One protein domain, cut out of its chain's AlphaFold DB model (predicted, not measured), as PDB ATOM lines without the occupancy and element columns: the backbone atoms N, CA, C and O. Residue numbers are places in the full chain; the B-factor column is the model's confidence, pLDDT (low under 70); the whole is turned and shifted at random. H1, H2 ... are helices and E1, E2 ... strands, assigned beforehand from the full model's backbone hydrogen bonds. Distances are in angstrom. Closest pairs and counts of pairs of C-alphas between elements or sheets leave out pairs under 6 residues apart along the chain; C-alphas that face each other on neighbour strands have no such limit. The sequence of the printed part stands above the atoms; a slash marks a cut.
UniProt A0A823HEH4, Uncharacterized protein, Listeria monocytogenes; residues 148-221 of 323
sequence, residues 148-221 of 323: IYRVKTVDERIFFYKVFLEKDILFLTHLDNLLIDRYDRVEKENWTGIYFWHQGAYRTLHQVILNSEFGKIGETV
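Overview. This is residues 148 to 221 of the 323 residues of an uncharacterized protein of Listeria monocytogenes (UniProt A0A823HEH4). A strongly twisted antiparallel sheet of four strands, in the order E3, E1, E2, E6, makes the core, with the short helix H1 packed on one face and the short helix H2 over the opposite face. The small separate hairpin of E4 and E5 lies at the other end of the domain from H1, with E4 near H2 and the last residues of E6. The 74 printed residues have six named strands and two named helices, in the order E1, E2, H1, E3, E4, E5, H2, E6, and the class is mixed, helices and strands. The whole is compact and rounded, with a radius of gyration of the C-alphas of 11.6 A and spans of 28 by 25 by 19 A.

Arrangement. The larger sheet has E3, residues 180 to 185, and E6, residues 215 to 220, as edge strands, and E1, residues 148 to 153, and E2, residues 158 to 163, as inner strands. From edge to edge the strands' lines turn by 75 degrees. E1 and E2 form an antiparallel hairpin, with N 151 and O 159 2.8 A apart, within hydrogen-bond range. E3 and E1 are antiparallel, with N 150 and O 184 at 2.8 A, and so are E2 and E6, with N 162 and O 215 at 2.9 A. H1, residues 168 to 175, is on the sheet; its closest C-alphas to E6 are those of Leu 172 and Gly 215, 6.8 A apart. E2, H1 and E3 form a split strand-helix-strand unit, two strands that run the same way with E1 between them, and its crossover is right-handed. H2, residues 205 to 211, is on the opposite face at a height over the sheet of 8.7 A; the C-alphas of Ile 209 and Ile 217, the closest of H2 and E6, are 7.0 A apart. E4, residues 195 to 198, and E5, residues 201 to 204, form the other hairpin, antiparallel, with N 196 and O 203 at 2.8 A. The closest C-alphas of E4 and E6, those of Phe 196 and Thr 220, are 6.1 A apart, while E5 and E6 are apart. Every O i to N i+4 pair is within hydrogen-bond range in H1, and 2 of 3 are in H2.

Along the chain. E1 begins at C-alpha 148 (47.898, -11.674, 41.844) and measures 16.2 A, E2 15.9 A and E3 14.4 A. H1 measures 10.7 A and H2 10.1 A. E6 measures 15.3 A and ends at C-alpha 220 (53.217, -23.814, 47.536).

Size, cuts and confidence. The two C-alphas farthest apart, those of Lys 167 and Gly 200, are 32.1 A apart. The printed part has no cut and no long link. Residues 197 to 201 and 220 to 221 have pLDDT under 70.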
ATOM      1  N   ILE A 148      47.372 -10.456  41.239       94.62
ATOM      2  CA  ILE A 148      47.898 -11.674  41.844       94.62
ATOM      3  C   ILE A 148      48.133 -11.416  43.315       94.62
ATOM      4  O   ILE A 148      48.866 -10.497  43.674       94.62
ATOM      5  N   TYR A 149      47.528 -12.249  44.147       94.88
ATOM      6  CA  TYR A 149      47.689 -12.189  45.588       94.88
ATOM      7  C   TYR A 149      48.284 -13.479  46.106       94.88
ATOM      8  O   TYR A 149      47.925 -14.577  45.675       94.88
ATOM      9  N   ARG A 150      49.185 -13.314  47.064       92.44
ATOM     10  CA  ARG A 150      49.701 -14.375  47.905       92.44
ATOM     11  C   ARG A 150      48.920 -14.342  49.209       92.44
ATOM     12  O   ARG A 150      48.942 -13.338  49.910       92.44
ATOM     13  N   VAL A 151      48.250 -15.438  49.524       92.12
ATOM     14  CA  VAL A 151      47.488 -15.631  50.756       92.12
ATOM     15  C   VAL A 151      48.262 -16.597  51.633       92.12
ATOM     16  O   VAL A 151      48.611 -17.691  51.192       92.12
ATOM     17  N   LYS A 152      48.535 -16.197  52.868       89.31
ATOM     18  CA  LYS A 152      49.101 -17.052  53.901       89.31
ATOM     19  C   LYS A 152      47.998 -17.403  54.889       89.31
ATOM     20  O   LYS A 152      47.328 -16.507  55.401       89.31
ATOM     21  N   THR A 153      47.805 -18.686  55.141       87.56
ATOM     22  CA  THR A 153      46.830 -19.183  56.114       87.56
ATOM     23  C   THR A 153      47.447 -19.332  57.500       87.56
ATOM     24  O   THR A 153      48.671 -19.358  57.655       87.56
ATOM     25  N   VAL A 154      46.590 -19.449  58.515       82.38
ATOM     26  CA  VAL A 154      46.989 -19.645  59.924       82.38
ATOM     27  C   VAL A 154      47.796 -20.925  60.158       82.38
ATOM     28  O   VAL A 154      48.599 -20.991  61.082       82.38
ATOM     29  N   ASP A 155      47.633 -21.932  59.298       79.50
ATOM     30  CA  ASP A 155      48.407 -23.179  59.304       79.50
ATOM     31  C   ASP A 155      49.690 -23.102  58.453       79.50
ATOM     32  O   ASP A 155      50.255 -24.125  58.069       79.50
ATOM     33  N   GLU A 156      50.158 -21.884  58.158       80.81
ATOM     34  CA  GLU A 156      51.401 -21.584  57.435       80.81
ATOM     35  C   GLU A 156      51.445 -22.067  55.972       80.81
ATOM     36  O   GLU A 156      52.501 -22.003  55.329       80.81
ATOM     37  N   ARG A 157      50.313 -22.494  55.394       83.38
ATOM     38  CA  ARG A 157      50.220 -22.747  53.949       83.38
ATOM     39  C   ARG A 157      50.155 -21.433  53.178       83.38
ATOM     40  O   ARG A 157      49.692 -20.402  53.666       83.38
ATOM     41  N   ILE A 158      50.661 -21.469  51.950       86.56
ATOM     42  CA  ILE A 158      50.675 -20.308  51.063       86.56
ATOM     43  C   ILE A 158      49.964 -20.672  49.765       86.56
ATOM     44  O   ILE A 158      50.339 -21.612  49.061       86.56
ATOM     45  N   PHE A 159      48.961 -19.871  49.440       88.88
ATOM     46  CA  PHE A 159      48.137 -19.982  48.251       88.88
ATOM     47  C   PHE A 159      48.318 -18.756  47.370       88.88
ATOM     48  O   PHE A 159      48.598 -17.657  47.847       88.88
ATOM     49  N   PHE A 160      48.137 -18.946  46.072       91.19
ATOM     50  CA  PHE A 160      48.168 -17.865  45.102       91.19
ATOM     51  C   PHE A 160      46.823 -17.779  44.403       91.19
ATOM     52  O   PHE A 160      46.296 -18.784  43.920       91.19
ATOM     53  N   TYR A 161      46.300 -16.561  44.332       94.06
ATOM     54  CA  TYR A 161      45.019 -16.250  43.723       94.06
ATOM     55  C   TYR A 161      45.199 -15.245  42.597       94.06
ATOM     56  O   TYR A 161      45.922 -14.257  42.731       94.06
ATOM     57  N   LYS A 162      44.505 -15.498  41.489       94.38
ATOM     58  CA  LYS A 162      44.354 -14.581  40.361       94.38
ATOM     59  C   LYS A 162      42.952 -13.994  40.410       94.38
ATOM     60  O   LYS A 162      41.978 -14.719  40.209       94.38
ATOM     61  N   VAL A 163      42.847 -12.696  40.671       95.00
ATOM     62  CA  VAL A 163      41.576 -12.005  40.939       95.00
ATOM     63  C   VAL A 163      41.390 -10.763  40.078       95.00
ATOM     64  O   VAL A 163      42.350 -10.242  39.509       95.00
ATOM     65  N   PHE A 164      40.146 -10.294  39.957       93.38
ATOM     66  CA  PHE A 164      39.835  -9.058  39.236       93.38
ATOM     67  C   PHE A 164      40.011  -7.835  40.131       93.38
ATOM     68  O   PHE A 164      40.509  -6.806  39.684       93.38
ATOM     69  N   LEU A 165      39.585  -7.951  41.387       92.00
ATOM     70  CA  LEU A 165      39.641  -6.915  42.407       92.00
ATOM     71  C   LEU A 165      40.172  -7.511  43.710       92.00
ATOM     72  O   LEU A 165      39.985  -8.691  43.979       92.00
ATOM     73  N   GLU A 166      40.782  -6.680  44.549       90.25
ATOM     74  CA  GLU A 166      41.275  -7.102  45.867       90.25
ATOM     75  C   GLU A 166      40.173  -7.718  46.738       90.25
ATOM     76  O   GLU A 166      40.374  -8.779  47.320       90.25
ATOM     77  N   LYS A 167      38.970  -7.123  46.735       88.62
ATOM     78  CA  LYS A 167      37.806  -7.637  47.475       88.62
ATOM     79  C   LYS A 167      37.415  -9.076  47.112       88.62
ATOM     80  O   LYS A 167      36.713  -9.728  47.876       88.62
ATOM     81  N   ASP A 168      37.830  -9.569  45.942       90.19
ATOM     82  CA  ASP A 168      37.520 -10.934  45.518       90.19
ATOM     83  C   ASP A 168      38.328 -11.972  46.322       90.19
ATOM     84  O   ASP A 168      37.966 -13.145  46.312       90.19
ATOM     85  N   ILE A 169      39.403 -11.569  47.017       91.50
ATOM     86  CA  ILE A 169      40.236 -12.479  47.816       91.50
ATOM     87  C   ILE A 169      39.437 -13.099  48.949       91.50
ATOM     88  O   ILE A 169      39.352 -14.322  48.988       91.50
ATOM     89  N   LEU A 170      38.798 -12.277  49.786       87.25
ATOM     90  CA  LEU A 170      38.005 -12.746  50.929       87.25
ATOM     91  C   LEU A 170      36.907 -13.719  50.482       87.25
ATOM     92  O   LEU A 170      36.748 -14.803  51.041       87.25
ATOM     93  N   PHE A 171      36.218 -13.381  49.388       86.44
ATOM     94  CA  PHE A 171      35.214 -14.252  48.783       86.44
ATOM     95  C   PHE A 171      35.789 -15.617  48.373       86.44
ATOM     96  O   PHE A 171      35.210 -16.654  48.689       86.44
ATOM     97  N   LEU A 172      36.920 -15.637  47.667       87.88
ATOM     98  CA  LEU A 172      37.515 -16.875  47.160       87.88
ATOM     99  C   LEU A 172      38.111 -17.749  48.259       87.88
ATOM    100  O   LEU A 172      37.980 -18.968  48.206       87.88
ATOM    101  N   THR A 173      38.753 -17.152  49.254       86.88
ATOM    102  CA  THR A 173      39.327 -17.893  50.381       86.88
ATOM    103  C   THR A 173      38.246 -18.467  51.283       86.88
ATOM    104  O   THR A 173      38.411 -19.578  51.778       86.88
ATOM    105  N   HIS A 174      37.120 -17.762  51.438       84.31
ATOM    106  CA  HIS A 174      35.943 -18.301  52.110       84.31
ATOM    107  C   HIS A 174      35.383 -19.519  51.361       84.31
ATOM    108  O   HIS A 174      35.134 -20.555  51.971       84.31
ATOM    109  N   LEU A 175      35.258 -19.432  50.030       81.88
ATOM    110  CA  LEU A 175      34.834 -20.568  49.201       81.88
ATOM    111  C   LEU A 175      35.774 -21.774  49.303       81.88
ATOM    112  O   LEU A 175      35.309 -22.911  49.304       81.88
ATOM    113  N   ASP A 176      37.080 -21.533  49.410       82.62
ATOM    114  CA  ASP A 176      38.087 -22.582  49.593       82.62
ATOM    115  C   ASP A 176      38.204 -23.061  51.056       82.62
ATOM    116  O   ASP A 176      39.062 -23.895  51.361       82.62
ATOM    117  N   ASN A 177      37.351 -22.555  51.958       84.56
ATOM    118  CA  ASN A 177      37.339 -22.854  53.391       84.56
ATOM    119  C   ASN A 177      38.717 -22.651  54.051       84.56
ATOM    120  O   ASN A 177      39.223 -23.507  54.783       84.56
ATOM    121  N   LEU A 178      39.363 -21.526  53.735       83.69
ATOM    122  CA  LEU A 178      40.683 -21.167  54.243       83.69
ATOM    123  C   LEU A 178      40.586 -20.111  55.341       83.69
ATOM    124  O   LEU A 178      39.995 -19.053  55.152       83.69
ATOM    125  N   LEU A 179      41.270 -20.368  56.455       85.56
ATOM    126  CA  LEU A 179      41.489 -19.385  57.515       85.56
ATOM    127  C   LEU A 179      42.748 -18.570  57.201       85.56
ATOM    128  O   LEU A 179      43.868 -19.090  57.254       85.56
ATOM    129  N   ILE A 180      42.562 -17.303  56.838       88.25
ATOM    130  CA  ILE A 180      43.638 -16.406  56.405       88.25
ATOM    131  C   ILE A 180      44.356 -15.806  57.624       88.25
ATOM    132  O   ILE A 180      43.713 -15.292  58.527       88.25
ATOM    133  N   ASP A 181      45.692 -15.835  57.621       86.94
ATOM    134  CA  ASP A 181      46.551 -15.051  58.529       86.94
ATOM    135  C   ASP A 181      46.795 -13.658  57.927       86.94
ATOM    136  O   ASP A 181      46.532 -12.625  58.536       86.94
ATOM    137  N   ARG A 182      47.260 -13.621  56.673       90.25
ATOM    138  CA  ARG A 182      47.515 -12.379  55.931       90.25
ATOM    139  C   ARG A 182      47.560 -12.618  54.430       90.25
ATOM    140  O   ARG A 182      47.820 -13.734  53.982       90.25
ATOM    141  N   TYR A 183      47.414 -11.559  53.645       94.38
ATOM    142  CA  TYR A 183      47.643 -11.607  52.205       94.38
ATOM    143  C   TYR A 183      48.370 -10.359  51.709       94.38
ATOM    144  O   TYR A 183      48.301  -9.295  52.319       94.38
ATOM    145  N   ASP A 184      49.088 -10.499  50.599       94.25
ATOM    146  CA  ASP A 184      49.801  -9.404  49.951       94.25
ATOM    147  C   ASP A 184      49.751  -9.531  48.428       94.25
ATOM    148  O   ASP A 184      49.622 -10.627  47.871       94.25
ATOM    149  N   ARG A 185      49.828  -8.390  47.744       94.81
ATOM    150  CA  ARG A 185      49.854  -8.340  46.285       94.81
ATOM    151  C   ARG A 185      51.250  -8.688  45.770       94.81
ATOM    152  O   ARG A 185      52.251  -8.137  46.218       94.81
ATOM    153  N   VAL A 186      51.304  -9.556  44.764       91.25
ATOM    154  CA  VAL A 186      52.544  -9.966  44.101       91.25
ATOM    155  C   VAL A 186      52.709  -9.190  42.800       91.25
ATOM    156  O   VAL A 186      52.053  -9.485  41.796       91.25
ATOM    157  N   GLU A 187      53.615  -8.215  42.806       89.44
ATOM    158  CA  GLU A 187      53.915  -7.422  41.611       89.44
ATOM    159  C   GLU A 187      54.574  -8.249  40.500       89.44
ATOM    160  O   GLU A 187      55.229  -9.267  40.750       89.44
ATOM    161  N   LYS A 188      54.359  -7.816  39.253       86.69
ATOM    162  CA  LYS A 188      54.689  -8.567  38.031       86.69
ATOM    163  C   LYS A 188      56.168  -8.931  37.936       86.69
ATOM    164  O   LYS A 188      56.509 -10.004  37.439       86.69
ATOM    165  N   GLU A 189      57.031  -8.063  38.442       84.62
ATOM    166  CA  GLU A 189      58.486  -8.205  38.465       84.62
ATOM    167  C   GLU A 189      58.918  -9.424  39.293       84.62
ATOM    168  O   GLU A 189      59.931 -10.050  38.997       84.62
ATOM    169  N   ASN A 190      58.111  -9.814  40.284       78.88
ATOM    170  CA  ASN A 190      58.408 -10.926  41.185       78.88
ATOM    171  C   ASN A 190      57.898 -12.280  40.668       78.88
ATOM    172  O   ASN A 190      58.182 -13.318  41.268       78.88
ATOM    173  N   TRP A 191      57.142 -12.318  39.564       82.94
ATOM    174  CA  TRP A 191      56.501 -13.554  39.096       82.94
ATOM    175  C   TRP A 191      57.496 -14.601  38.579       82.94
ATOM    176  O   TRP A 191      57.209 -15.796  38.593       82.94
ATOM    177  N   THR A 192      58.663 -14.188  38.095       77.69
ATOM    178  CA  THR A 192      59.680 -15.117  37.580       77.69
ATOM    179  C   THR A 192      60.480 -15.793  38.692       77.69
ATOM    180  O   THR A 192      61.021 -16.868  38.460       77.69
ATOM    181  N   GLY A 193      60.514 -15.206  39.896       70.25
ATOM    182  CA  GLY A 193      61.246 -15.732  41.054       70.25
ATOM    183  C   GLY A 193      60.452 -16.698  41.941       70.25
ATOM    184  O   GLY A 193      61.005 -17.247  42.890       70.25
ATOM    185  N   ILE A 194      59.163 -16.909  41.660       77.56
ATOM    186  CA  ILE A 194      58.281 -17.783  42.446       77.56
ATOM    187  C   ILE A 194      58.007 -19.057  41.646       77.56
ATOM    188  O   ILE A 194      57.576 -18.980  40.496       77.56
ATOM    189  N   TYR A 195      58.220 -20.221  42.264       71.81
ATOM    190  CA  TYR A 195      58.088 -21.531  41.622       71.81
ATOM    191  C   TYR A 195      57.001 -22.383  42.280       71.81
ATOM    192  O   TYR A 195      56.845 -22.388  43.499       71.81
ATOM    193  N   PHE A 196      56.291 -23.144  41.451       70.44
ATOM    194  CA  PHE A 196      55.256 -24.096  41.839       70.44
ATOM    195  C   PHE A 196      55.618 -25.482  41.348       70.44
ATOM    196  O   PHE A 196      56.064 -25.636  40.210       70.44
ATOM    197  N   TRP A 197      55.329 -26.496  42.159       62.94
ATOM    198  CA  TRP A 197      55.182 -27.849  41.647       62.94
ATOM    199  C   TRP A 197      53.773 -28.001  41.068       62.94
ATOM    200  O   TRP A 197      52.789 -27.989  41.805       62.94
ATOM    201  N   HIS A 198      53.660 -28.110  39.746       64.12
ATOM    202  CA  HIS A 198      52.373 -28.212  39.066       64.12
ATOM    203  C   HIS A 198      52.438 -29.254  37.949       64.12
ATOM    204  O   HIS A 198      53.282 -29.164  37.059       64.12
ATOM    205  N   GLN A 199      51.532 -30.242  37.982       62.09
ATOM    206  CA  GLN A 199      51.447 -31.320  36.983       62.09
ATOM    207  C   GLN A 199      52.781 -32.065  36.758       62.09
ATOM    208  O   GLN A 199      53.153 -32.370  35.629       62.09
ATOM    209  N   GLY A 200      53.521 -32.344  37.837       61.28
ATOM    210  CA  GLY A 200      54.758 -33.132  37.779       61.28
ATOM    211  C   GLY A 200      56.011 -32.369  37.333       61.28
ATOM    212  O   GLY A 200      57.041 -33.001  37.113       61.28
ATOM    213  N   ALA A 201      55.949 -31.039  37.203       69.44
ATOM    214  CA  ALA A 201      57.102 -30.204  36.876       69.44
ATOM    215  C   ALA A 201      57.117 -28.899  37.684       69.44
ATOM    216  O   ALA A 201      56.071 -28.383  38.089       69.44
ATOM    217  N   TYR A 202      58.314 -28.333  37.868       70.94
ATOM    218  CA  TYR A 202      58.467 -26.978  38.387       70.94
ATOM    219  C   TYR A 202      58.112 -25.951  37.309       70.94
ATOM    220  O   TYR A 202      58.638 -25.996  36.198       70.94
ATOM    221  N   ARG A 203      57.222 -25.013  37.642       74.94
ATOM    222  CA  ARG A 203      56.811 -23.899  36.776       74.94
ATOM    223  C   ARG A 203      56.909 -22.584  37.530       74.94
ATOM    224  O   ARG A 203      56.656 -22.549  38.731       74.94
ATOM    225  N   THR A 204      57.242 -21.502  36.837       82.00
ATOM    226  CA  THR A 204      57.223 -20.167  37.455       82.00
ATOM    227  C   THR A 204      55.790 -19.668  37.632       82.00
ATOM    228  O   THR A 204      54.893 -20.059  36.879       82.00
ATOM    229  N   LEU A 205      55.567 -18.748  38.575       83.38
ATOM    230  CA  LEU A 205      54.282 -18.065  38.749       83.38
ATOM    231  C   LEU A 205      53.816 -17.438  37.438       83.38
ATOM    232  O   LEU A 205      52.652 -17.565  37.071       83.38
ATOM    233  N   HIS A 206      54.744 -16.838  36.691       85.56
ATOM    234  CA  HIS A 206      54.466 -16.271  35.376       85.56
ATOM    235  C   HIS A 206      53.840 -17.298  34.413       85.56
ATOM    236  O   HIS A 206      52.812 -17.021  33.796       85.56
ATOM    237  N   GLN A 207      54.415 -18.501  34.319       83.62
ATOM    238  CA  GLN A 207      53.898 -19.572  33.459       83.62
ATOM    239  C   GLN A 207      52.543 -20.108  33.931       83.62
ATOM    240  O   GLN A 207      51.705 -20.465  33.102       83.62
ATOM    241  N   VAL A 208      52.326 -20.178  35.246       85.06
ATOM    242  CA  VAL A 208      51.052 -20.624  35.822       85.06
ATOM    243  C   VAL A 208      49.952 -19.600  35.533       85.06
ATOM    244  O   VAL A 208      48.922 -19.970  34.983       85.06
ATOM    245  N   ILE A 209      50.195 -18.309  35.792       86.75
ATOM    246  CA  ILE A 209      49.212 -17.228  35.597       86.75
ATOM    247  C   ILE A 209      48.706 -17.153  34.157       86.75
ATOM    248  O   ILE A 209      47.520 -16.892  33.940       86.75
ATOM    249  N   LEU A 210      49.594 -17.326  33.175       83.56
ATOM    250  CA  LEU A 210      49.222 -17.255  31.760       83.56
ATOM    251  C   LEU A 210      48.234 -18.358  31.367       83.56
ATOM    252  O   LEU A 210      47.360 -18.116  30.540       83.56
ATOM    253  N   ASN A 211      48.348 -19.533  31.984       80.69
ATOM    254  CA  ASN A 211      47.559 -20.714  31.635       80.69
ATOM    255  C   ASN A 211      46.402 -20.989  32.608       80.69
ATOM    256  O   ASN A 211      45.606 -21.894  32.368       80.69
ATOM    257  N   SER A 212      46.297 -20.233  33.703       83.75
ATOM    258  CA  SER A 212      45.280 -20.432  34.733       83.75
ATOM    259  C   SER A 212      44.069 -19.512  34.554       83.75
ATOM    260  O   SER A 212      44.183 -18.330  34.192       83.75
ATOM    261  N   GLU A 213      42.889 -20.028  34.897       87.25
ATOM    262  CA  GLU A 213      41.687 -19.208  35.065       87.25
ATOM    263  C   GLU A 213      41.802 -18.299  36.309       87.25
ATOM    264  O   GLU A 213      42.734 -18.414  37.111       87.25
ATOM    265  N   PHE A 214      40.876 -17.344  36.449       91.69
ATOM    266  CA  PHE A 214      40.738 -16.556  37.676       91.69
ATOM    267  C   PHE A 214      40.206 -17.442  38.813       91.69
ATOM    268  O   PHE A 214      39.270 -18.226  38.617       91.69
ATOM    269  N   GLY A 215      40.778 -17.285  40.003       90.56
ATOM    270  CA  GLY A 215      40.546 -18.132  41.170       90.56
ATOM    271  C   GLY A 215      41.860 -18.530  41.838       90.56
ATOM    272  O   GLY A 215      42.882 -17.862  41.662       90.56
ATOM    273  N   LYS A 216      41.840 -19.630  42.593       90.62
ATOM    274  CA  LYS A 216      43.046 -20.269  43.130       90.62
ATOM    275  C   LYS A 216      43.886 -20.829  41.982       90.62
ATOM    276  O   LYS A 216      43.409 -21.657  41.210       90.62
ATOM    277  N   ILE A 217      45.135 -20.382  41.867       88.75
ATOM    278  CA  ILE A 217      46.043 -20.766  40.770       88.75
ATOM    279  C   ILE A 217      47.193 -21.660  41.229       88.75
ATOM    280  O   ILE A 217      47.834 -22.313  40.407       88.75
ATOM    281  N   GLY A 218      47.456 -21.714  42.532       79.69
ATOM    282  CA  GLY A 218      48.509 -22.557  43.067       79.69
ATOM    283  C   GLY A 218      48.537 -22.587  44.584       79.69
ATOM    284  O   GLY A 218      48.020 -21.704  45.265       79.69
ATOM    285  N   GLU A 219      49.178 -23.624  45.092       79.62
ATOM    286  CA  GLU A 219      49.568 -23.792  46.483       79.62
ATOM    287  C   GLU A 219      51.065 -24.079  46.468       79.62
ATOM    288  O   GLU A 219      51.533 -24.896  45.671       79.62
ATOM    289  N   THR A 220      51.835 -23.397  47.308       69.12
ATOM    290  CA  THR A 220      53.217 -23.814  47.536       69.12
ATOM    291  C   THR A 220      53.213 -24.778  48.705       69.12
ATOM    292  O   THR A 220      53.033 -24.373  49.854       69.12
ATOM    293  N   VAL A 221      53.435 -26.054  48.413       52.50
ATOM    294  CA  VAL A 221      53.826 -27.017  49.438       52.50
ATOM    295  C   VAL A 221      55.319 -26.801  49.657       52.50
ATOM    296  O   VAL A 221      56.099 -26.874  48.713       52.50
TER     297      VAL A 221